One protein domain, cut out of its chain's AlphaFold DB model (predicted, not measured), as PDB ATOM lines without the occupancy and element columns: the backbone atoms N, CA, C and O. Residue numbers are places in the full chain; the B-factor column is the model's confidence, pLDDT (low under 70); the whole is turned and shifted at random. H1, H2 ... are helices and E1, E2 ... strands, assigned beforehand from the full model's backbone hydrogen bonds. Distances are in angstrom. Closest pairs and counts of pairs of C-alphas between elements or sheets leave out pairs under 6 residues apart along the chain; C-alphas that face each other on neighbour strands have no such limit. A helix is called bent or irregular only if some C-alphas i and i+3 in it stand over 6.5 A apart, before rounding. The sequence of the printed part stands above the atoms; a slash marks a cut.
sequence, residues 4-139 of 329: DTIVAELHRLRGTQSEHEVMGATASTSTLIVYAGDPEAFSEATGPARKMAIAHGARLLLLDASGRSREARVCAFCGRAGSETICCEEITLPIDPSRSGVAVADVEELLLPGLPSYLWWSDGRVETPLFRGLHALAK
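Overview. This is residues 4 to 139 of the 329 residues of an uncharacterized protein of bacterium (UniProt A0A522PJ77). A twisted five-stranded sheet curls round the kinked helix H2 on one face, while H1, H3 and H4 cover the other: three layers, helices on both faces of a sheet. The 136 printed residues hold four named helices and five named strands, in the order H1 E1 H2 E2 E3 E4 H3 E5 H4. The sheet, E3 E4 E2 E1 E5, is mixed, and so is the class, helices and strands. The whole is compact, with a radius of gyration of the C-alphas of 14.6 A and spans of 44 by 30 by 30 A.

Along the chain. Find C-alpha 4 at (230.308, 201.645, 237.796); from there H1 runs to residue 19, 23.0 A. Next come E1, residues 30 to 36, H2, 39 to 56, 25.8 A, and E2, 58 to 64. E3, 73 to 81, 24.4 A, and E4, 84 to 94, 31.8 A, form a hairpin. H3, 97 to 110, E5, 117 to 121, and H4, 129 to 136, follow; H4 ends at C-alpha 136 (246.472, 191.481, 225.640).

Arrangement. Look across the sheet: N 75 and O 90 join antiparallel E3 and E4 within hydrogen-bond range at 2.9 A; parallel pairs show N 60 and O 89 at 2.8 A, N 32 and O 59 at 2.8 A, and N 33 and O 118 at 2.8 A. E1, H2, E2 is a strand-helix-strand unit, parallel neighbours with a helix between, and E4, H3, E5 a split one, with E2 and E1 between its strands; both crossovers are right-handed. H2 has a kink of 34 degrees near residue 47 and is only just irregular, C-alphas 44 and 47 being 6.6 A apart; H3 is irregular, C-alphas 98 and 101 being 8.6 A apart. H2's closest C-alphas to E1 are Phe 42 and Ala 36, 4.9 A. On the opposite face, H1 lies over E3 at a height over the sheet of 8.6 A, H3 over E2 at 9.9 A, and H4 over E1 and E5 at 10.1 A. H3 and H4 touch at a shallow tilt of 25 degrees, closest at the C-alphas of Ser 100 and Leu 130, 4.7 A. Every O i to N i+4 pair is within hydrogen-bond range in H1 and H4, 12 of 14 in H2 and 8 of 10 in H3.

Size, cuts and confidence. The C-alphas farthest apart, of Glu 21 and Glu 127, are 46.0 A apart. The printed part has no cut and no long link. Confidence is low, under 70, at residues 17 to 26.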
ATOM      1  N   ASP A   4     230.577 200.279 237.315       82.69
ATOM      2  CA  ASP A   4     230.308 201.645 237.796       82.69
ATOM      3  C   ASP A   4     230.191 201.743 239.325       82.69
ATOM      4  O   ASP A   4     230.690 202.681 239.949       82.69
ATOM      5  N   THR A   5     229.541 200.758 239.952       86.31
ATOM      6  CA  THR A   5     229.382 200.739 241.412       86.31
ATOM      7  C   THR A   5     230.706 200.392 242.101       86.31
ATOM      8  O   THR A   5     231.006 200.959 243.149       86.31
ATOM      9  N   ILE A   6     231.528 199.518 241.503       87.69
ATOM     10  CA  ILE A   6     232.893 199.226 241.976       87.69
ATOM     11  C   ILE A   6     233.744 200.500 241.929       87.69
ATOM     12  O   ILE A   6     234.393 200.845 242.915       87.69
ATOM     13  N   VAL A   7     233.709 201.223 240.809       82.94
ATOM     14  CA  VAL A   7     234.453 202.476 240.620       82.94
ATOM     15  C   VAL A   7     234.007 203.534 241.633       82.94
ATOM     16  O   VAL A   7     234.850 204.151 242.286       82.94
ATOM     17  N   ALA A   8     232.699 203.703 241.839       84.06
ATOM     18  CA  ALA A   8     232.167 204.616 242.849       84.06
ATOM     19  C   ALA A   8     232.632 204.253 244.272       84.06
ATOM     20  O   ALA A   8     233.015 205.134 245.047       84.06
ATOM     21  N   GLU A   9     232.660 202.962 244.608       86.38
ATOM     22  CA  GLU A   9     233.122 202.486 245.913       86.38
ATOM     23  C   GLU A   9     234.630 202.704 246.115       86.38
ATOM     24  O   GLU A   9     235.052 203.123 247.194       86.38
ATOM     25  N   LEU A  10     235.450 202.519 245.074       84.25
ATOM     26  CA  LEU A  10     236.879 202.857 245.109       84.25
ATOM     27  C   LEU A  10     237.093 204.350 245.387       84.25
ATOM     28  O   LEU A  10     237.919 204.715 246.227       84.25
ATOM     29  N   HIS A  11     236.321 205.226 244.735       83.75
ATOM     30  CA  HIS A  11     236.365 206.664 245.016       83.75
ATOM     31  C   HIS A  11     235.990 206.979 246.469       83.75
ATOM     32  O   HIS A  11     236.664 207.789 247.110       83.75
ATOM     33  N   ARG A  12     234.971 206.303 247.016       85.19
ATOM     34  CA  ARG A  12     234.564 206.447 248.422       85.19
ATOM     35  C   ARG A  12     235.675 206.020 249.385       85.19
ATOM     36  O   ARG A  12     235.977 206.757 250.324       85.19
ATOM     37  N   LEU A  13     236.310 204.870 249.145       83.00
ATOM     38  CA  LEU A  13     237.402 204.358 249.982       83.00
ATOM     39  C   LEU A  13     238.592 205.326 250.022       83.00
ATOM     40  O   LEU A  13     239.086 205.645 251.106       83.00
ATOM     41  N   ARG A  14     238.996 205.868 248.868       78.00
ATOM     42  CA  ARG A  14     240.072 206.876 248.776       78.00
ATOM     43  C   ARG A  14     239.760 208.146 249.568       78.00
ATOM     44  O   ARG A  14     240.640 208.673 250.252       78.00
ATOM     45  N   GLY A  15     238.511 208.614 249.501       73.50
ATOM     46  CA  GLY A  15     238.022 209.742 250.299       73.50
ATOM     47  C   GLY A  15     238.186 209.489 251.798       73.50
ATOM     48  O   GLY A  15     238.849 210.260 252.486       73.50
ATOM     49  N   THR A  16     237.694 208.345 252.286       73.81
ATOM     50  CA  THR A  16     237.788 207.999 253.717       73.81
ATOM     51  C   THR A  16     239.223 207.849 254.226       73.81
ATOM     52  O   THR A  16     239.501 208.241 255.358       73.81
ATOM     53  N   GLN A  17     240.146 207.323 253.410       67.38
ATOM     54  CA  GLN A  17     241.565 207.202 253.776       67.38
ATOM     55  C   GLN A  17     242.263 208.561 253.873       67.38
ATOM     56  O   GLN A  17     243.107 208.749 254.748       67.38
ATOM     57  N   SER A  18     241.890 209.500 252.999       61.44
ATOM     58  CA  SER A  18     242.421 210.866 253.008       61.44
ATOM     59  C   SER A  18     241.940 211.647 254.236       61.44
ATOM     60  O   SER A  18     242.703 212.414 254.814       61.44
ATOM     61  N   GLU A  19     240.691 211.432 254.660       60.28
ATOM     62  CA  GLU A  19     240.089 212.099 255.826       60.28
ATOM     63  C   GLU A  19     240.596 211.561 257.173       60.28
ATOM     64  O   GLU A  19     240.697 212.322 258.132       60.28
ATOM     65  N   HIS A  20     240.915 210.267 257.265       56.31
ATOM     66  CA  HIS A  20     241.318 209.622 258.525       56.31
ATOM     67  C   HIS A  20     242.832 209.648 258.799       56.31
ATOM     68  O   HIS A  20     243.273 208.937 259.701       56.31
ATOM     69  N   GLU A  21     243.628 210.410 258.033       54.09
ATOM     70  CA  GLU A  21     245.104 210.414 258.113       54.09
ATOM     71  C   GLU A  21     245.677 208.990 258.244       54.09
ATOM     72  O   GLU A  21     246.553 208.719 259.069       54.09
ATOM     73  N   VAL A  22     245.159 208.035 257.455       55.28
ATOM     74  CA  VAL A  22     245.742 206.691 257.427       55.28
ATOM     75  C   VAL A  22     247.170 206.854 256.921       55.28
ATOM     76  O   VAL A  22     247.405 207.136 255.750       55.28
ATOM     77  N   MET A  23     248.122 206.744 257.844       53.53
ATOM     78  CA  MET A  23     249.527 207.066 257.639       53.53
ATOM     79  C   MET A  23     250.182 205.969 256.783       53.53
ATOM     80  O   MET A  23     250.815 205.044 257.294       53.53
ATOM     81  N   GLY A  24     249.960 206.036 255.471       58.34
ATOM     82  CA  GLY A  24     250.523 205.126 254.482       58.34
ATOM     83  C   GLY A  24     250.357 205.640 253.053       58.34
ATOM     84  O   GLY A  24     249.407 206.358 252.749       58.34
ATOM     85  N   ALA A  25     251.295 205.296 252.169       62.75
ATOM     86  CA  ALA A  25     251.207 205.683 250.764       62.75
ATOM     87  C   ALA A  25     250.080 204.897 250.067       62.75
ATOM     88  O   ALA A  25     249.986 203.675 250.208       62.75
ATOM     89  N   THR A  26     249.226 205.605 249.324       65.75
ATOM     90  CA  THR A  26     248.025 205.067 248.648       65.75
ATOM     91  C   THR A  26     248.091 205.172 247.119       65.75
ATOM     92  O   THR A  26     247.144 204.807 246.421       65.75
ATOM     93  N   ALA A  27     249.204 205.664 246.566       70.62
ATOM     94  CA  ALA A  27     249.386 205.767 245.123       70.62
ATOM     95  C   ALA A  27     249.693 204.385 244.530       70.62
ATOM     96  O   ALA A  27     250.765 203.826 244.756       70.62
ATOM     97  N   SER A  28     248.747 203.842 243.762       82.38
ATOM     98  CA  SER A  28     248.974 202.605 243.016       82.38
ATOM     99  C   SER A  28     249.897 202.863 241.822       82.38
ATOM    100  O   SER A  28     249.688 203.820 241.080       82.38
ATOM    101  N   THR A  29     250.898 202.009 241.624       89.06
ATOM    102  CA  THR A  29     251.897 202.113 240.542       89.06
ATOM    103  C   THR A  29     251.641 201.131 239.398       89.06
ATOM    104  O   THR A  29     252.229 201.258 238.326       89.06
ATOM    105  N   SER A  30     250.777 200.138 239.625       93.62
ATOM    106  CA  SER A  30     250.452 199.063 238.685       93.62
ATOM    107  C   SER A  30     249.164 198.333 239.082       93.62
ATOM    108  O   SER A  30     248.610 198.581 240.158       93.62
ATOM    109  N   THR A  31     248.690 197.426 238.225       96.19
ATOM    110  CA  THR A  31     247.596 196.487 238.536       96.19
ATOM    111  C   THR A  31     248.097 195.042 238.473       96.19
ATOM    112  O   THR A  31     248.644 194.626 237.458       96.19
ATOM    113  N   LEU A  32     247.894 194.259 239.530       96.06
ATOM    114  CA  LEU A  32     248.109 192.813 239.533       96.06
ATOM    115  C   LEU A  32     246.763 192.109 239.353       96.06
ATOM    116  O   LEU A  32     245.907 192.164 240.235       96.06
ATOM    117  N   ILE A  33     246.590 191.452 238.212       97.31
ATOM    118  CA  ILE A  33     245.433 190.628 237.874       97.31
ATOM    119  C   ILE A  33     245.770 189.193 238.270       97.31
ATOM    120  O   ILE A  33     246.767 188.648 237.808       97.31
ATOM    121  N   VAL A  34     244.948 188.568 239.107       95.44
ATOM    122  CA  VAL A  34     245.108 187.163 239.497       95.44
ATOM    123  C   VAL A  34     243.861 186.412 239.078       95.44
ATOM    124  O   VAL A  34     242.776 186.676 239.593       95.44
ATOM    125  N   TYR A  35     244.012 185.477 238.150       95.06
ATOM    126  CA  TYR A  35     242.947 184.553 237.788       95.06
ATOM    127  C   TYR A  35     243.007 183.316 238.675       95.06
ATOM    128  O   TYR A  35     244.073 182.713 238.812       95.06
ATOM    129  N   ALA A  36     241.863 182.914 239.224       91.50
ATOM    130  CA  ALA A  36     241.703 181.667 239.957       91.50
ATOM    131  C   ALA A  36     240.550 180.839 239.378       91.50
ATOM    132  O   ALA A  36     239.386 181.239 239.466       91.50
ATOM    133  N   GLY A  37     240.891 179.683 238.800       89.31
ATOM    134  CA  GLY A  37     239.942 178.777 238.141       89.31
ATOM    135  C   GLY A  37     239.043 177.993 239.101       89.31
ATOM    136  O   GLY A  37     237.942 177.590 238.731       89.31
ATOM    137  N   ASP A  38     239.491 177.796 240.339       87.94
ATOM    138  CA  ASP A  38     238.821 176.956 241.325       87.94
ATOM    139  C   ASP A  38     238.993 177.499 242.763       87.94
ATOM    140  O   ASP A  38     239.701 178.491 242.996       87.94
ATOM    141  N   PRO A  39     238.294 176.904 243.751       87.88
ATOM    142  CA  PRO A  39     238.373 177.357 245.128       87.88
ATOM    143  C   PRO A  39     239.774 177.327 245.755       87.88
ATOM    144  O   PRO A  39     240.101 178.211 246.559       87.88
ATOM    145  N   GLU A  40     240.563 176.307 245.446       86.75
ATOM    146  CA  GLU A  40     241.879 176.071 246.034       86.75
ATOM    147  C   GLU A  40     242.871 177.097 245.493       86.75
ATOM    148  O   GLU A  40     243.416 177.874 246.279       86.75
ATOM    149  N   ALA A  41     242.941 177.245 244.166       85.69
ATOM    150  CA  ALA A  41     243.777 178.230 243.483       85.69
ATOM    151  C   ALA A  41     243.552 179.656 244.012       85.69
ATOM    152  O   ALA A  41     244.495 180.402 244.276       85.69
ATOM    153  N   PHE A  42     242.295 180.046 244.241       88.69
ATOM    154  CA  PHE A  42     241.985 181.364 244.799       88.69
ATOM    155  C   PHE A  42     242.492 181.516 246.239       88.69
ATOM    156  O   PHE A  42     243.022 182.568 246.606       88.69
ATOM    157  N   SER A  43     242.299 180.489 247.075       87.56
ATOM    158  CA  SER A  43     242.733 180.511 248.476       87.56
ATOM    159  C   SER A  43     244.256 180.591 248.573       87.56
ATOM    160  O   SER A  43     244.783 181.375 249.364       87.56
ATOM    161  N   GLU A  44     244.955 179.818 247.745       84.88
ATOM    162  CA  GLU A  44     246.414 179.758 247.708       84.88
ATOM    163  C   GLU A  44     247.043 181.032 247.141       84.88
ATOM    164  O   GLU A  44     248.035 181.513 247.686       84.88
ATOM    165  N   ALA A  45     246.450 181.636 246.104       86.69
ATOM    166  CA  ALA A  45     247.012 182.821 245.460       86.69
ATOM    167  C   ALA A  45     246.745 184.128 246.229       86.69
ATOM    168  O   ALA A  45     247.569 185.042 246.185       86.69
ATOM    169  N   THR A  46     245.628 184.243 246.966       90.44
ATOM    170  CA  THR A  46     245.211 185.517 247.597       90.44
ATOM    171  C   THR A  46     246.257 186.069 248.573       90.44
ATOM    172  O   THR A  46     246.564 187.262 248.556       90.44
ATOM    173  N   GLY A  47     246.816 185.218 249.441       91.69
ATOM    174  CA  GLY A  47     247.819 185.631 250.429       91.69
ATOM    175  C   GLY A  47     249.103 186.179 249.785       91.69
ATOM    176  O   GLY A  47     249.452 187.337 250.036       91.69
ATOM    177  N   PRO A  48     249.788 185.387 248.941       90.69
ATOM    178  CA  PRO A  48     250.933 185.831 248.147       90.69
ATOM    179  C   PRO A  48     250.641 187.082 247.309       90.69
ATOM    180  O   PRO A  48     251.411 188.042 247.347       90.69
ATOM    181  N   ALA A  49     249.495 187.136 246.622       92.25
ATOM    182  CA  ALA A  49     249.126 188.276 245.784       92.25
ATOM    183  C   ALA A  49     248.978 189.577 246.586       92.25
ATOM    184  O   ALA A  49     249.471 190.621 246.159       92.25
ATOM    185  N   ARG A  50     248.383 189.521 247.788       93.88
ATOM    186  CA  ARG A  50     248.334 190.673 248.706       93.88
ATOM    187  C   ARG A  50     249.723 191.132 249.124       93.88
ATOM    188  O   ARG A  50     249.986 192.332 249.128       93.88
ATOM    189  N   LYS A  51     250.626 190.207 249.462       91.69
ATOM    190  CA  LYS A  51     252.012 190.566 249.807       91.69
ATOM    191  C   LYS A  51     252.702 191.271 248.639       91.69
ATOM    192  O   LYS A  51     253.378 192.271 248.866       91.69
ATOM    193  N   MET A  52     252.500 190.795 247.408       90.38
ATOM    194  CA  MET A  52     253.101 191.413 246.220       90.38
ATOM    195  C   MET A  52     252.502 192.784 245.929       90.38
ATOM    196  O   MET A  52     253.237 193.722 245.628       90.38
ATOM    197  N   ALA A  53     251.187 192.926 246.082       92.56
ATOM    198  CA  ALA A  53     250.520 194.211 245.956       92.56
ATOM    199  C   ALA A  53     251.086 195.240 246.946       92.56
ATOM    200  O   ALA A  53     251.414 196.344 246.528       92.56
ATOM    201  N   ILE A  54     251.310 194.867 248.213       92.25
ATOM    202  CA  ILE A  54     251.959 195.740 249.206       92.25
ATOM    203  C   ILE A  54     253.403 196.068 248.820       92.25
ATOM    204  O   ILE A  54     253.794 197.230 248.866       92.25
ATOM    205  N   ALA A  55     254.194 195.061 248.443       89.31
ATOM    206  CA  ALA A  55     255.615 195.237 248.145       89.31
ATOM    207  C   ALA A  55     255.872 196.181 246.960       89.31
ATOM    208  O   ALA A  55     256.909 196.840 246.921       89.31
ATOM    209  N   HIS A  56     254.930 196.260 246.016       87.81
ATOM    210  CA  HIS A  56     255.074 197.039 244.785       87.81
ATOM    211  C   HIS A  56     254.053 198.178 244.647       87.81
ATOM    212  O   HIS A  56     254.057 198.885 243.640       87.81
ATOM    213  N   GLY A  57     253.183 198.380 245.641       90.12
ATOM    214  CA  GLY A  57     252.103 199.364 245.579       90.12
ATOM    215  C   GLY A  57     251.150 199.111 244.408       90.12
ATOM    216  O   GLY A  57     250.860 200.027 243.645       90.12
ATOM    217  N   ALA A  58     250.701 197.870 244.213       92.56
ATOM    218  CA  ALA A  58     249.788 197.510 243.128       92.56
ATOM    219  C   ALA A  58     248.321 197.502 243.587       92.56
ATOM    220  O   ALA A  58     248.012 197.111 244.716       92.56
ATOM    221  N   ARG A  59     247.406 197.863 242.680       95.44
ATOM    222  CA  ARG A  59     245.991 197.486 242.786       95.44
ATOM    223  C   ARG A  59     245.875 195.987 242.532       95.44
ATOM    224  O   ARG A  59     246.407 195.498 241.539       95.44
ATOM    225  N   LEU A  60     245.163 195.269 243.391       96.75
ATOM    226  CA  LEU A  60     244.929 193.837 243.251       96.75
ATOM    227  C   LEU A  60     243.535 193.573 242.666       96.75
ATOM    228  O   LEU A  60     242.529 193.961 243.258       96.75
ATOM    229  N   LEU A  61     243.475 192.887 241.526       97.38
ATOM    230  CA  LEU A  61     242.241 192.432 240.888       97.38
ATOM    231  C   LEU A  61     242.193 190.899 240.906       97.38
ATOM    232  O   LEU A  61     242.894 190.240 240.143       97.38
ATOM    233  N   LEU A  62     241.378 190.332 241.794       96.38
ATOM    234  CA  LEU A  62     241.174 188.890 241.939       96.38
ATOM    235  C   LEU A  62     239.966 188.456 241.103       96.38
ATOM    236  O   LEU A  62     238.834 188.805 241.438       96.38
ATOM    237  N   LEU A  63     240.199 187.683 240.046       96.44
ATOM    238  CA  LEU A  63     239.155 187.113 239.198       96.44
ATOM    239  C   LEU A  63     238.773 185.728 239.726       96.44
ATOM    240  O   LEU A  63     239.547 184.776 239.620       96.44
ATOM    241  N   ASP A  64     237.584 185.630 240.315       94.00
ATOM    242  CA  ASP A  64     237.063 184.398 240.908       94.00
ATOM    243  C   ASP A  64     236.189 183.644 239.897       94.00
ATOM    244  O   ASP A  64     235.008 183.957 239.733       94.00
ATOM    245  N   ALA A  65     236.762 182.639 239.231       92.31
ATOM    246  CA  ALA A  65     236.024 181.721 238.362       92.31
ATOM    247  C   ALA A  65     235.503 180.474 239.107       92.31
ATOM    248  O   ALA A  65     234.840 179.630 238.507       92.31
ATOM    249  N   SER A  66     235.739 180.366 240.423       86.31
ATOM    250  CA  SER A  66     235.349 179.195 241.226       86.31
ATOM    251  C   SER A  66     233.841 179.076 241.472       86.31
ATOM    252  O   SER A  66     233.359 178.044 241.939       86.31
ATOM    253  N   GLY A  67     233.088 180.153 241.226       82.62
ATOM    254  CA  GLY A  67     231.645 180.220 241.468       82.62
ATOM    255  C   GLY A  67     231.235 180.315 242.944       82.62
ATOM    256  O   GLY A  67     230.041 180.238 243.242       82.62
ATOM    257  N   ARG A  68     232.182 180.490 243.880       81.00
ATOM    258  CA  ARG A  68     231.882 180.616 245.320       81.00
ATOM    259  C   ARG A  68     231.199 181.923 245.685       81.00
ATOM    260  O   ARG A  68     230.313 181.921 246.537       81.00
ATOM    261  N   SER A  69     231.618 183.027 245.074       82.81
ATOM    262  CA  SER A  69     230.936 184.310 245.208       82.81
ATOM    263  C   SER A  69     230.156 184.623 243.937       82.81
ATOM    264  O   SER A  69     230.574 184.287 242.834       82.81
ATOM    265  N   ARG A  70     229.018 185.297 244.093       86.00
ATOM    266  CA  ARG A  70     228.266 185.910 242.983       86.00
ATOM    267  C   ARG A  70     228.308 187.431 243.025       86.00
ATOM    268  O   ARG A  70     227.757 188.096 242.153       86.00
ATOM    269  N   GLU A  71     228.953 187.981 244.046       89.31
ATOM    270  CA  GLU A  71     229.020 189.411 244.284       89.31
ATOM    271  C   GLU A  71     230.468 189.878 244.230       89.31
ATOM    272  O   GLU A  71     231.357 189.285 244.848       89.31
ATOM    273  N   ALA A  72     230.695 190.949 243.469       92.88
ATOM    274  CA  ALA A  72     231.970 191.634 243.490       92.88
ATOM    275  C   ALA A  72     232.150 192.371 244.819       92.88
ATOM    276  O   ALA A  72     231.191 192.910 245.380       92.88
ATOM    277  N   ARG A  73     233.389 192.396 245.304       93.38
ATOM    278  CA  ARG A  73     233.769 193.006 246.577       93.38
ATOM    279  C   ARG A  73     234.926 193.959 246.352       93.38
ATOM    280  O   ARG A  73     235.875 193.620 245.656       93.38
ATOM    281  N   VAL A  74     234.861 195.111 247.003       93.62
ATOM    282  CA  VAL A  74     235.938 196.099 247.025       93.62
ATOM    283  C   VAL A  74     236.373 196.286 248.468       93.62
ATOM    284  O   VAL A  74     235.535 196.427 249.359       93.62
ATOM    285  N   CYS A  75     237.673 196.267 248.723       91.06
ATOM    286  CA  CYS A  75     238.213 196.657 250.018       91.06
ATOM    287  C   CYS A  75     239.589 197.300 249.875       91.06
ATOM    288  O   CYS A  75     240.266 197.133 248.865       91.06
ATOM    289  N   ALA A  76     240.017 197.990 250.926       91.00
ATOM    290  CA  ALA A  76     241.404 198.379 251.093       91.00
ATOM    291  C   ALA A  76     242.076 197.484 252.135       91.00
ATOM    292  O   ALA A  76     241.446 197.066 253.110       91.00
ATOM    293  N   PHE A  77     243.360 197.219 251.948       91.44
ATOM    294  CA  PHE A  77     244.189 196.508 252.913       91.44
ATOM    295  C   PHE A  77     245.559 197.171 252.987       91.44
ATOM    296  O   PHE A  77     246.030 197.734 252.003       91.44
ATOM    297  N   CYS A  78     246.194 197.120 254.156       91.12
ATOM    298  CA  CYS A  78     247.485 197.759 254.373       91.12
ATOM    299  C   CYS A  78     248.504 196.764 254.920       91.12
ATOM    300  O   CYS A  78     248.160 195.814 255.626       91.12
ATOM    301  N   GLY A  79     249.769 197.005 254.608       90.00
ATOM    302  CA  GLY A  79     250.890 196.178 255.022       90.00
ATOM    303  C   GLY A  79     252.186 196.976 255.039       90.00
ATOM    304  O   GLY A  79     252.233 198.139 254.642       90.00
ATOM    305  N   ARG A  80     253.250 196.350 255.538       89.44
ATOM    306  CA  ARG A  80     254.573 196.968 255.625       89.44
ATOM    307  C   ARG A  80     255.395 196.625 254.389       89.44
ATOM    308  O   ARG A  80     255.589 195.445 254.107       89.44
ATOM    309  N   ALA A  81     255.918 197.645 253.717       85.25
ATOM    310  CA  ALA A  81     256.952 197.517 252.696       85.25
ATOM    311  C   ALA A  81     258.209 198.229 253.219       85.25
ATOM    312  O   ALA A  81     258.294 199.457 253.239       85.25
ATOM    313  N   GLY A  82     259.159 197.460 253.758       85.19
ATOM    314  CA  GLY A  82     260.312 198.021 254.469       85.19
ATOM    315  C   GLY A  82     259.899 198.866 255.684       85.19
ATOM    316  O   GLY A  82     259.242 198.383 256.612       85.19
ATOM    317  N   SER A  83     260.306 200.139 255.698       84.44
ATOM    318  CA  SER A  83     259.974 201.092 256.766       84.44
ATOM    319  C   SER A  83     258.630 201.803 256.576       84.44
ATOM    320  O   SER A  83     258.191 202.500 257.496       84.44
ATOM    321  N   GLU A  84     257.966 201.617 255.439       85.19
ATOM    322  CA  GLU A  84     256.735 202.321 255.080       85.19
ATOM    323  C   GLU A  84     255.503 201.431 255.259       85.19
ATOM    324  O   GLU A  84     255.565 200.199 255.191       85.19
ATOM    325  N   THR A  85     254.367 202.068 255.528       89.12
ATOM    326  CA  THR A  85     253.055 201.424 255.469       89.12
ATOM    327  C   THR A  85     252.454 201.743 254.108       89.12
ATOM    328  O   THR A  85     252.343 202.911 253.744       89.12
ATOM    329  N   ILE A  86     252.080 200.713 253.359       88.75
ATOM    330  CA  ILE A  86     251.442 200.832 252.048       88.75
ATOM    331  C   ILE A  86     250.012 200.332 252.185       88.75
ATOM    332  O   ILE A  86     249.777 199.322 252.852       88.75
ATOM    333  N   CYS A  87     249.064 201.034 251.571       90.38
ATOM    334  CA  CYS A  87     247.675 200.603 251.490       90.38
ATOM    335  C   CYS A  87     247.291 200.392 250.025       90.38
ATOM    336  O   CYS A  87     247.475 201.277 249.192       90.38
ATOM    337  N   CYS A  88     246.736 199.222 249.729       92.81
ATOM    338  CA  CYS A  88     246.357 198.788 248.394       92.81
ATOM    339  C   CYS A  88     244.847 198.580 248.296       92.81
ATOM    340  O   CYS A  88     244.168 198.251 249.272       92.81
ATOM    341  N   GLU A  89     244.336 198.741 247.082       94.06
ATOM    342  CA  GLU A  89     242.965 198.395 246.720       94.06
ATOM    343  C   GLU A  89     242.912 196.930 246.299       94.06
ATOM    344  O   GLU A  89     243.748 196.477 245.518       94.06
ATOM    345  N   GLU A  90     241.917 196.201 246.788       95.69
ATOM    346  CA  GLU A  90     241.582 194.857 246.337       95.69
ATOM    347  C   GLU A  90     240.161 194.850 245.790       95.69
ATOM    348  O   GLU A  90     239.210 195.246 246.470       95.69
ATOM    349  N   ILE A  91     240.028 194.346 244.570       96.56
ATOM    350  CA  ILE A  91     238.758 194.116 243.899       96.56
ATOM    351  C   ILE A  91     238.662 192.615 243.657       96.56
ATOM    352  O   ILE A  91     239.487 192.040 242.956       96.56
ATOM    353  N   THR A  92     237.674 191.960 244.257       96.06
ATOM    354  CA  THR A  92     237.317 190.578 243.921       96.06
ATOM    355  C   THR A  92     236.153 190.612 242.949       96.06
ATOM    356  O   THR A  92     235.084 191.111 243.304       96.06
ATOM    357  N   LEU A  93     236.352 190.081 241.747       96.00
ATOM    358  CA  LEU A  93     235.366 190.043 240.677       96.00
ATOM    359  C   LEU A  93     235.015 188.583 240.356       96.00
ATOM    360  O   LEU A  93     235.851 187.867 239.804       96.00
ATOM    361  N   PRO A  94     233.799 188.119 240.685       95.12
ATOM    362  CA  PRO A  94     233.295 186.853 240.180       95.12
ATOM    363  C   PRO A  94     233.155 186.911 238.665       95.12
ATOM    364  O   PRO A  94     232.516 187.828 238.144       95.12
ATOM    365  N   ILE A  95     233.714 185.928 237.969       95.25
ATOM    366  CA  ILE A  95     233.656 185.850 236.510       95.25
ATOM    367  C   ILE A  95     233.109 184.500 236.054       95.25
ATOM    368  O   ILE A  95     233.258 183.480 236.719       95.25
ATOM    369  N   ASP A  96     232.482 184.504 234.882       92.62
ATOM    370  CA  ASP A  96     232.108 183.294 234.157       92.62
ATOM    371  C   ASP A  96     233.053 183.152 232.954       92.62
ATOM    372  O   ASP A  96     232.946 183.949 232.014       92.62
ATOM    373  N   PRO A  97     233.970 182.164 232.945       91.50
ATOM    374  CA  PRO A  97     234.906 181.973 231.838       91.50
ATOM    375  C   PRO A  97     234.235 181.771 230.472       91.50
ATOM    376  O   PRO A  97     234.842 182.083 229.446       91.50
ATOM    377  N   SER A  98     232.980 181.302 230.430       91.69
ATOM    378  CA  SER A  98     232.215 181.158 229.181       91.69
ATOM    379  C   SER A  98     231.772 182.503 228.591       91.69
ATOM    380  O   SER A  98     231.506 182.606 227.393       91.69
ATOM    381  N   ARG A  99     231.750 183.561 229.412       94.56
ATOM    382  CA  ARG A  99     231.436 184.944 229.028       94.56
ATOM    383  C   ARG A  99     232.698 185.805 229.006       94.56
ATOM    384  O   ARG A  99     232.682 186.949 229.460       94.56
ATOM    385  N   SER A 100     233.784 185.265 228.454       95.12
ATOM    386  CA  SER A 100     235.118 185.875 228.478       95.12
ATOM    387  C   SER A 100     235.156 187.336 228.025       95.12
ATOM    388  O   SER A 100     235.845 188.135 228.642       95.12
ATOM    389  N   GLY A 101     234.389 187.713 226.994       96.69
ATOM    390  CA  GLY A 101     234.348 189.097 226.508       96.69
ATOM    391  C   GLY A 101     233.840 190.104 227.546       96.69
ATOM    392  O   GLY A 101     234.342 191.220 227.596       96.69
ATOM    393  N   VAL A 102     232.899 189.699 228.406       95.56
ATOM    394  CA  VAL A 102     232.413 190.546 229.510       95.56
ATOM    395  C   VAL A 102     233.491 190.676 230.579       95.56
ATOM    396  O   VAL A 102     233.811 191.782 230.982       95.56
ATOM    397  N   ALA A 103     234.107 189.559 230.978       95.75
ATOM    398  CA  ALA A 103     235.165 189.572 231.986       95.75
ATOM    399  C   ALA A 103     236.377 190.419 231.558       95.75
ATOM    400  O   ALA A 103     236.937 191.140 232.374       95.75
ATOM    401  N   VAL A 104     236.772 190.351 230.282       97.75
ATOM    402  CA  VAL A 104     237.883 191.148 229.737       97.75
ATOM    403  C   VAL A 104     237.534 192.638 229.723       97.75
ATOM    404  O   VAL A 104     238.363 193.437 230.144       97.75
ATOM    405  N   ALA A 105     236.316 193.006 229.311       97.19
ATOM    406  CA  ALA A 105     235.863 194.398 229.336       97.19
ATOM    407  C   ALA A 105     235.805 194.959 230.769       97.19
ATOM    408  O   ALA A 105     236.329 196.040 231.026       97.19
ATOM    409  N   ASP A 106     235.255 194.193 231.717       96.38
ATOM    410  CA  ASP A 106     235.213 194.586 233.130       96.38
ATOM    411  C   ASP A 106     236.633 194.786 233.694       96.38
ATOM    412  O   ASP A 106     236.886 195.725 234.447       96.38
ATOM    413  N   VAL A 107     237.586 193.918 233.330       97.31
ATOM    414  CA  VAL A 107     238.995 194.060 233.731       97.31
ATOM    415  C   VAL A 107     239.605 195.326 233.140       97.31
ATOM    416  O   VAL A 107     240.251 196.063 233.882       97.31
ATOM    417  N   GLU A 108     239.396 195.583 231.849       96.88
ATOM    418  CA  GLU A 108     239.913 196.757 231.139       96.88
ATOM    419  C   GLU A 108     239.459 198.069 231.798       96.88
ATOM    420  O   GLU A 108     240.288 198.943 232.059       96.88
ATOM    421  N   GLU A 109     238.179 198.176 232.168       95.56
ATOM    422  CA  GLU A 109     237.624 199.342 232.876       95.56
ATOM    423  C   GLU A 109     238.201 199.530 234.291       95.56
ATOM    424  O   GLU A 109     238.253 200.647 234.813       95.56
ATOM    425  N   LEU A 110     238.658 198.446 234.924       95.62
ATOM    426  CA  LEU A 110     239.243 198.457 236.267       95.62
ATOM    427  C   LEU A 110     240.766 198.652 236.273       95.62
ATOM    428  O   LEU A 110     241.353 198.792 237.357       95.62
ATOM    429  N   LEU A 111     241.422 198.689 235.109       95.62
ATOM    430  CA  LEU A 111     242.846 199.006 235.019       95.62
ATOM    431  C   LEU A 111     243.117 200.470 235.374       95.62
ATOM    432  O   LEU A 111     242.275 201.357 235.245       95.62
ATOM    433  N   LEU A 112     244.334 200.733 235.841       92.75
ATOM    434  CA  LEU A 112     244.796 202.091 236.099       92.75
ATOM    435  C   LEU A 112     245.341 202.710 234.799       92.75
ATOM    436  O   LEU A 112     246.321 202.192 234.258       92.75
ATOM    437  N   PRO A 113     244.766 203.823 234.300       91.19
ATOM    438  CA  PRO A 113     245.194 204.418 233.037       91.19
ATOM    439  C   PRO A 113     246.679 204.796 233.031       91.19
ATOM    440  O   PRO A 113     247.159 205.477 233.937       91.19
ATOM    441  N   GLY A 114     247.401 204.378 231.990       91.31
ATOM    442  CA  GLY A 114     248.822 204.699 231.798       91.31
ATOM    443  C   GLY A 114     249.796 203.955 232.721       91.31
ATOM    444  O   GLY A 114     250.996 204.219 232.650       91.31
ATOM    445  N   LEU A 115     249.314 203.032 233.562       93.81
ATOM    446  CA  LEU A 115     250.143 202.213 234.448       93.81
ATOM    447  C   LEU A 115     250.202 200.758 233.961       93.81
ATOM    448  O   LEU A 115     249.245 200.271 233.360       93.81
ATOM    449  N   PRO A 116     251.316 200.045 234.208       93.38
ATOM    450  CA  PRO A 116     251.448 198.657 233.792       93.38
ATOM    451  C   PRO A 116     250.521 197.735 234.587       93.38
ATOM    452  O   PRO A 116     250.228 197.948 235.766       93.38
ATOM    453  N   SER A 117     250.126 196.657 233.935       94.88
ATOM    454  CA  SER A 117     249.343 195.555 234.480       94.88
ATOM    455  C   SER A 117     250.127 194.252 234.348       94.88
ATOM    456  O   SER A 117     250.921 194.075 233.423       94.88
ATOM    457  N   TYR A 118     249.898 193.325 235.266       94.75
ATOM    458  CA  TYR A 118     250.531 192.012 235.276       94.75
ATOM    459  C   TYR A 118     249.468 190.942 235.473       94.75
ATOM    460  O   TYR A 118     248.549 191.143 236.266       94.75
ATOM    461  N   LEU A 119     249.593 189.817 234.776       95.06
ATOM    462  CA  LEU A 119     248.654 188.705 234.860       95.06
ATOM    463  C   LEU A 119     249.318 187.515 235.545       95.06
ATOM    464  O   LEU A 119     250.262 186.948 235.010       95.06
ATOM    465  N   TRP A 120     248.788 187.099 236.687       94.31
ATOM    466  CA  TRP A 120     249.048 185.787 237.264       94.31
ATOM    467  C   TRP A 120     247.894 184.850 236.905       94.31
ATOM    468  O   TRP A 120     246.767 184.994 237.383       94.31
ATOM    469  N   TRP A 121     248.188 183.901 236.026       92.44
ATOM    470  CA  TRP A 121     247.260 182.925 235.486       92.44
ATOM    471  C   TRP A 121     247.513 181.548 236.103       92.44
ATOM    472  O   TRP A 121     248.542 180.926 235.855       92.44
ATOM    473  N   SER A 122     246.577 181.082 236.931       81.56
ATOM    474  CA  SER A 122     246.679 179.783 237.612       81.56
ATOM    475  C   SER A 122     246.062 178.607 236.838       81.56
ATOM    476  O   SER A 122     246.128 177.481 237.317       81.56
ATOM    477  N   ASP A 123     245.469 178.830 235.658       81.81
ATOM    478  CA  ASP A 123     244.973 177.730 234.814       81.81
ATOM    479  C   ASP A 123     246.113 177.151 233.964       81.81
ATOM    480  O   ASP A 123     247.018 177.868 233.535       81.81
ATOM    481  N   GLY A 124     246.031 175.862 233.644       77.31
ATOM    482  CA  GLY A 124     246.945 175.236 232.690       77.31
ATOM    483  C   GLY A 124     246.668 175.633 231.239       77.31
ATOM    484  O   GLY A 124     247.564 175.565 230.406       77.31
ATOM    485  N   ARG A 125     245.436 176.050 230.916       86.31
ATOM    486  CA  ARG A 125     245.038 176.372 229.538       86.31
ATOM    487  C   ARG A 125     245.284 177.836 229.213       86.31
ATOM    488  O   ARG A 125     244.667 178.723 229.805       86.31
ATOM    489  N   VAL A 126     246.124 178.082 228.217       89.31
ATOM    490  CA  VAL A 126     246.540 179.420 227.768       89.31
ATOM    491  C   VAL A 126     246.047 179.747 226.358       89.31
ATOM    492  O   VAL A 126     246.269 180.836 225.841       89.31
ATOM    493  N   GLU A 127     245.296 178.854 225.718       89.25
ATOM    494  CA  GLU A 127     244.657 179.159 224.431       89.25
ATOM    495  C   GLU A 127     243.198 179.613 224.536       89.25
ATOM    496  O   GLU A 127     242.558 179.901 223.520       89.25
ATOM    497  N   THR A 128     242.665 179.732 225.752       92.62
ATOM    498  CA  THR A 128     241.273 180.141 225.957       92.62
ATOM    499  C   THR A 128     241.029 181.593 225.512       92.62
ATOM    500  O   THR A 128     241.918 182.441 225.634       92.62
ATOM    501  N   PRO A 129     239.813 181.937 225.039       94.94
ATOM    502  CA  PRO A 129     239.469 183.324 224.721       94.94
ATOM    503  C   PRO A 129     239.649 184.283 225.905       94.94
ATOM    504  O   PRO A 129     240.028 185.432 225.702       94.94
ATOM    505  N   LEU A 130     239.403 183.808 227.134       95.94
ATOM    506  CA  LEU A 130     239.629 184.585 228.352       95.94
ATOM    507  C   LEU A 130     241.116 184.880 228.551       95.94
ATOM    508  O   LEU A 130     241.471 186.045 228.698       95.94
ATOM    509  N   PHE A 131     241.978 183.858 228.496       94.88
ATOM    510  CA  PHE A 131     243.422 184.059 228.619       94.88
ATOM    511  C   PHE A 131     243.931 185.033 227.562       94.88
ATOM    512  O   PHE A 131     244.604 185.993 227.904       94.88
ATOM    513  N   ARG A 132     243.573 184.837 226.285       94.31
ATOM    514  CA  ARG A 132     244.042 185.709 225.191       94.31
ATOM    515  C   ARG A 132     243.621 187.166 225.390       94.31
ATOM    516  O   ARG A 132     244.419 188.062 225.135       94.31
ATOM    517  N   GLY A 133     242.392 187.397 225.857       95.88
ATOM    518  CA  GLY A 133     241.907 188.739 226.173       95.88
ATOM    519  C   GLY A 133     242.656 189.376 227.344       95.88
ATOM    520  O   GLY A 133     243.099 190.511 227.232       95.88
ATOM    521  N   LEU A 134     242.867 188.639 228.439       96.50
ATOM    522  CA  LEU A 134     243.610 189.142 229.603       96.50
ATOM    523  C   LEU A 134     245.108 189.316 229.323       96.50
ATOM    524  O   LEU A 134     245.711 190.265 229.814       96.50
ATOM    525  N   HIS A 135     245.702 188.435 228.518       94.31
ATOM    526  CA  HIS A 135     247.080 188.544 228.048       94.31
ATOM    527  C   HIS A 135     247.288 189.863 227.299       94.31
ATOM    528  O   HIS A 135     248.223 190.590 227.611       94.31
ATOM    529  N   ALA A 136     246.383 190.222 226.382       94.00
ATOM    530  CA  ALA A 136     246.472 191.481 225.640       94.00
ATOM    531  C   ALA A 136     246.404 192.729 226.542       94.00
ATOM    532  O   ALA A 136     246.873 193.798 226.154       94.00
ATOM    533  N   LEU A 137     245.834 192.592 227.742       95.62
ATOM    534  CA  LEU A 137     245.748 193.651 228.740       95.62
ATOM    535  C   LEU A 137     246.938 193.688 229.700       95.62
ATOM    536  O   LEU A 137     246.962 194.589 230.531       95.62
ATOM    537  N   ALA A 138     247.881 192.741 229.652       93.81
ATOM    538  CA  ALA A 138     248.954 192.590 230.635       93.81
ATOM    539  C   ALA A 138     250.346 192.746 230.011       93.81
ATOM    540  O   ALA A 138     250.627 192.264 228.919       93.81
ATOM    541  N   LYS A 139     251.254 193.395 230.745       89.44
ATOM    542  CA  LYS A 139     252.651 193.560 230.337       89.44
ATOM    543  C   LYS A 139     253.457 192.277 230.533       89.44
ATOM    544  O   LYS A 139     254.227 191.916 229.650       89.44
TER     545      LYS A 139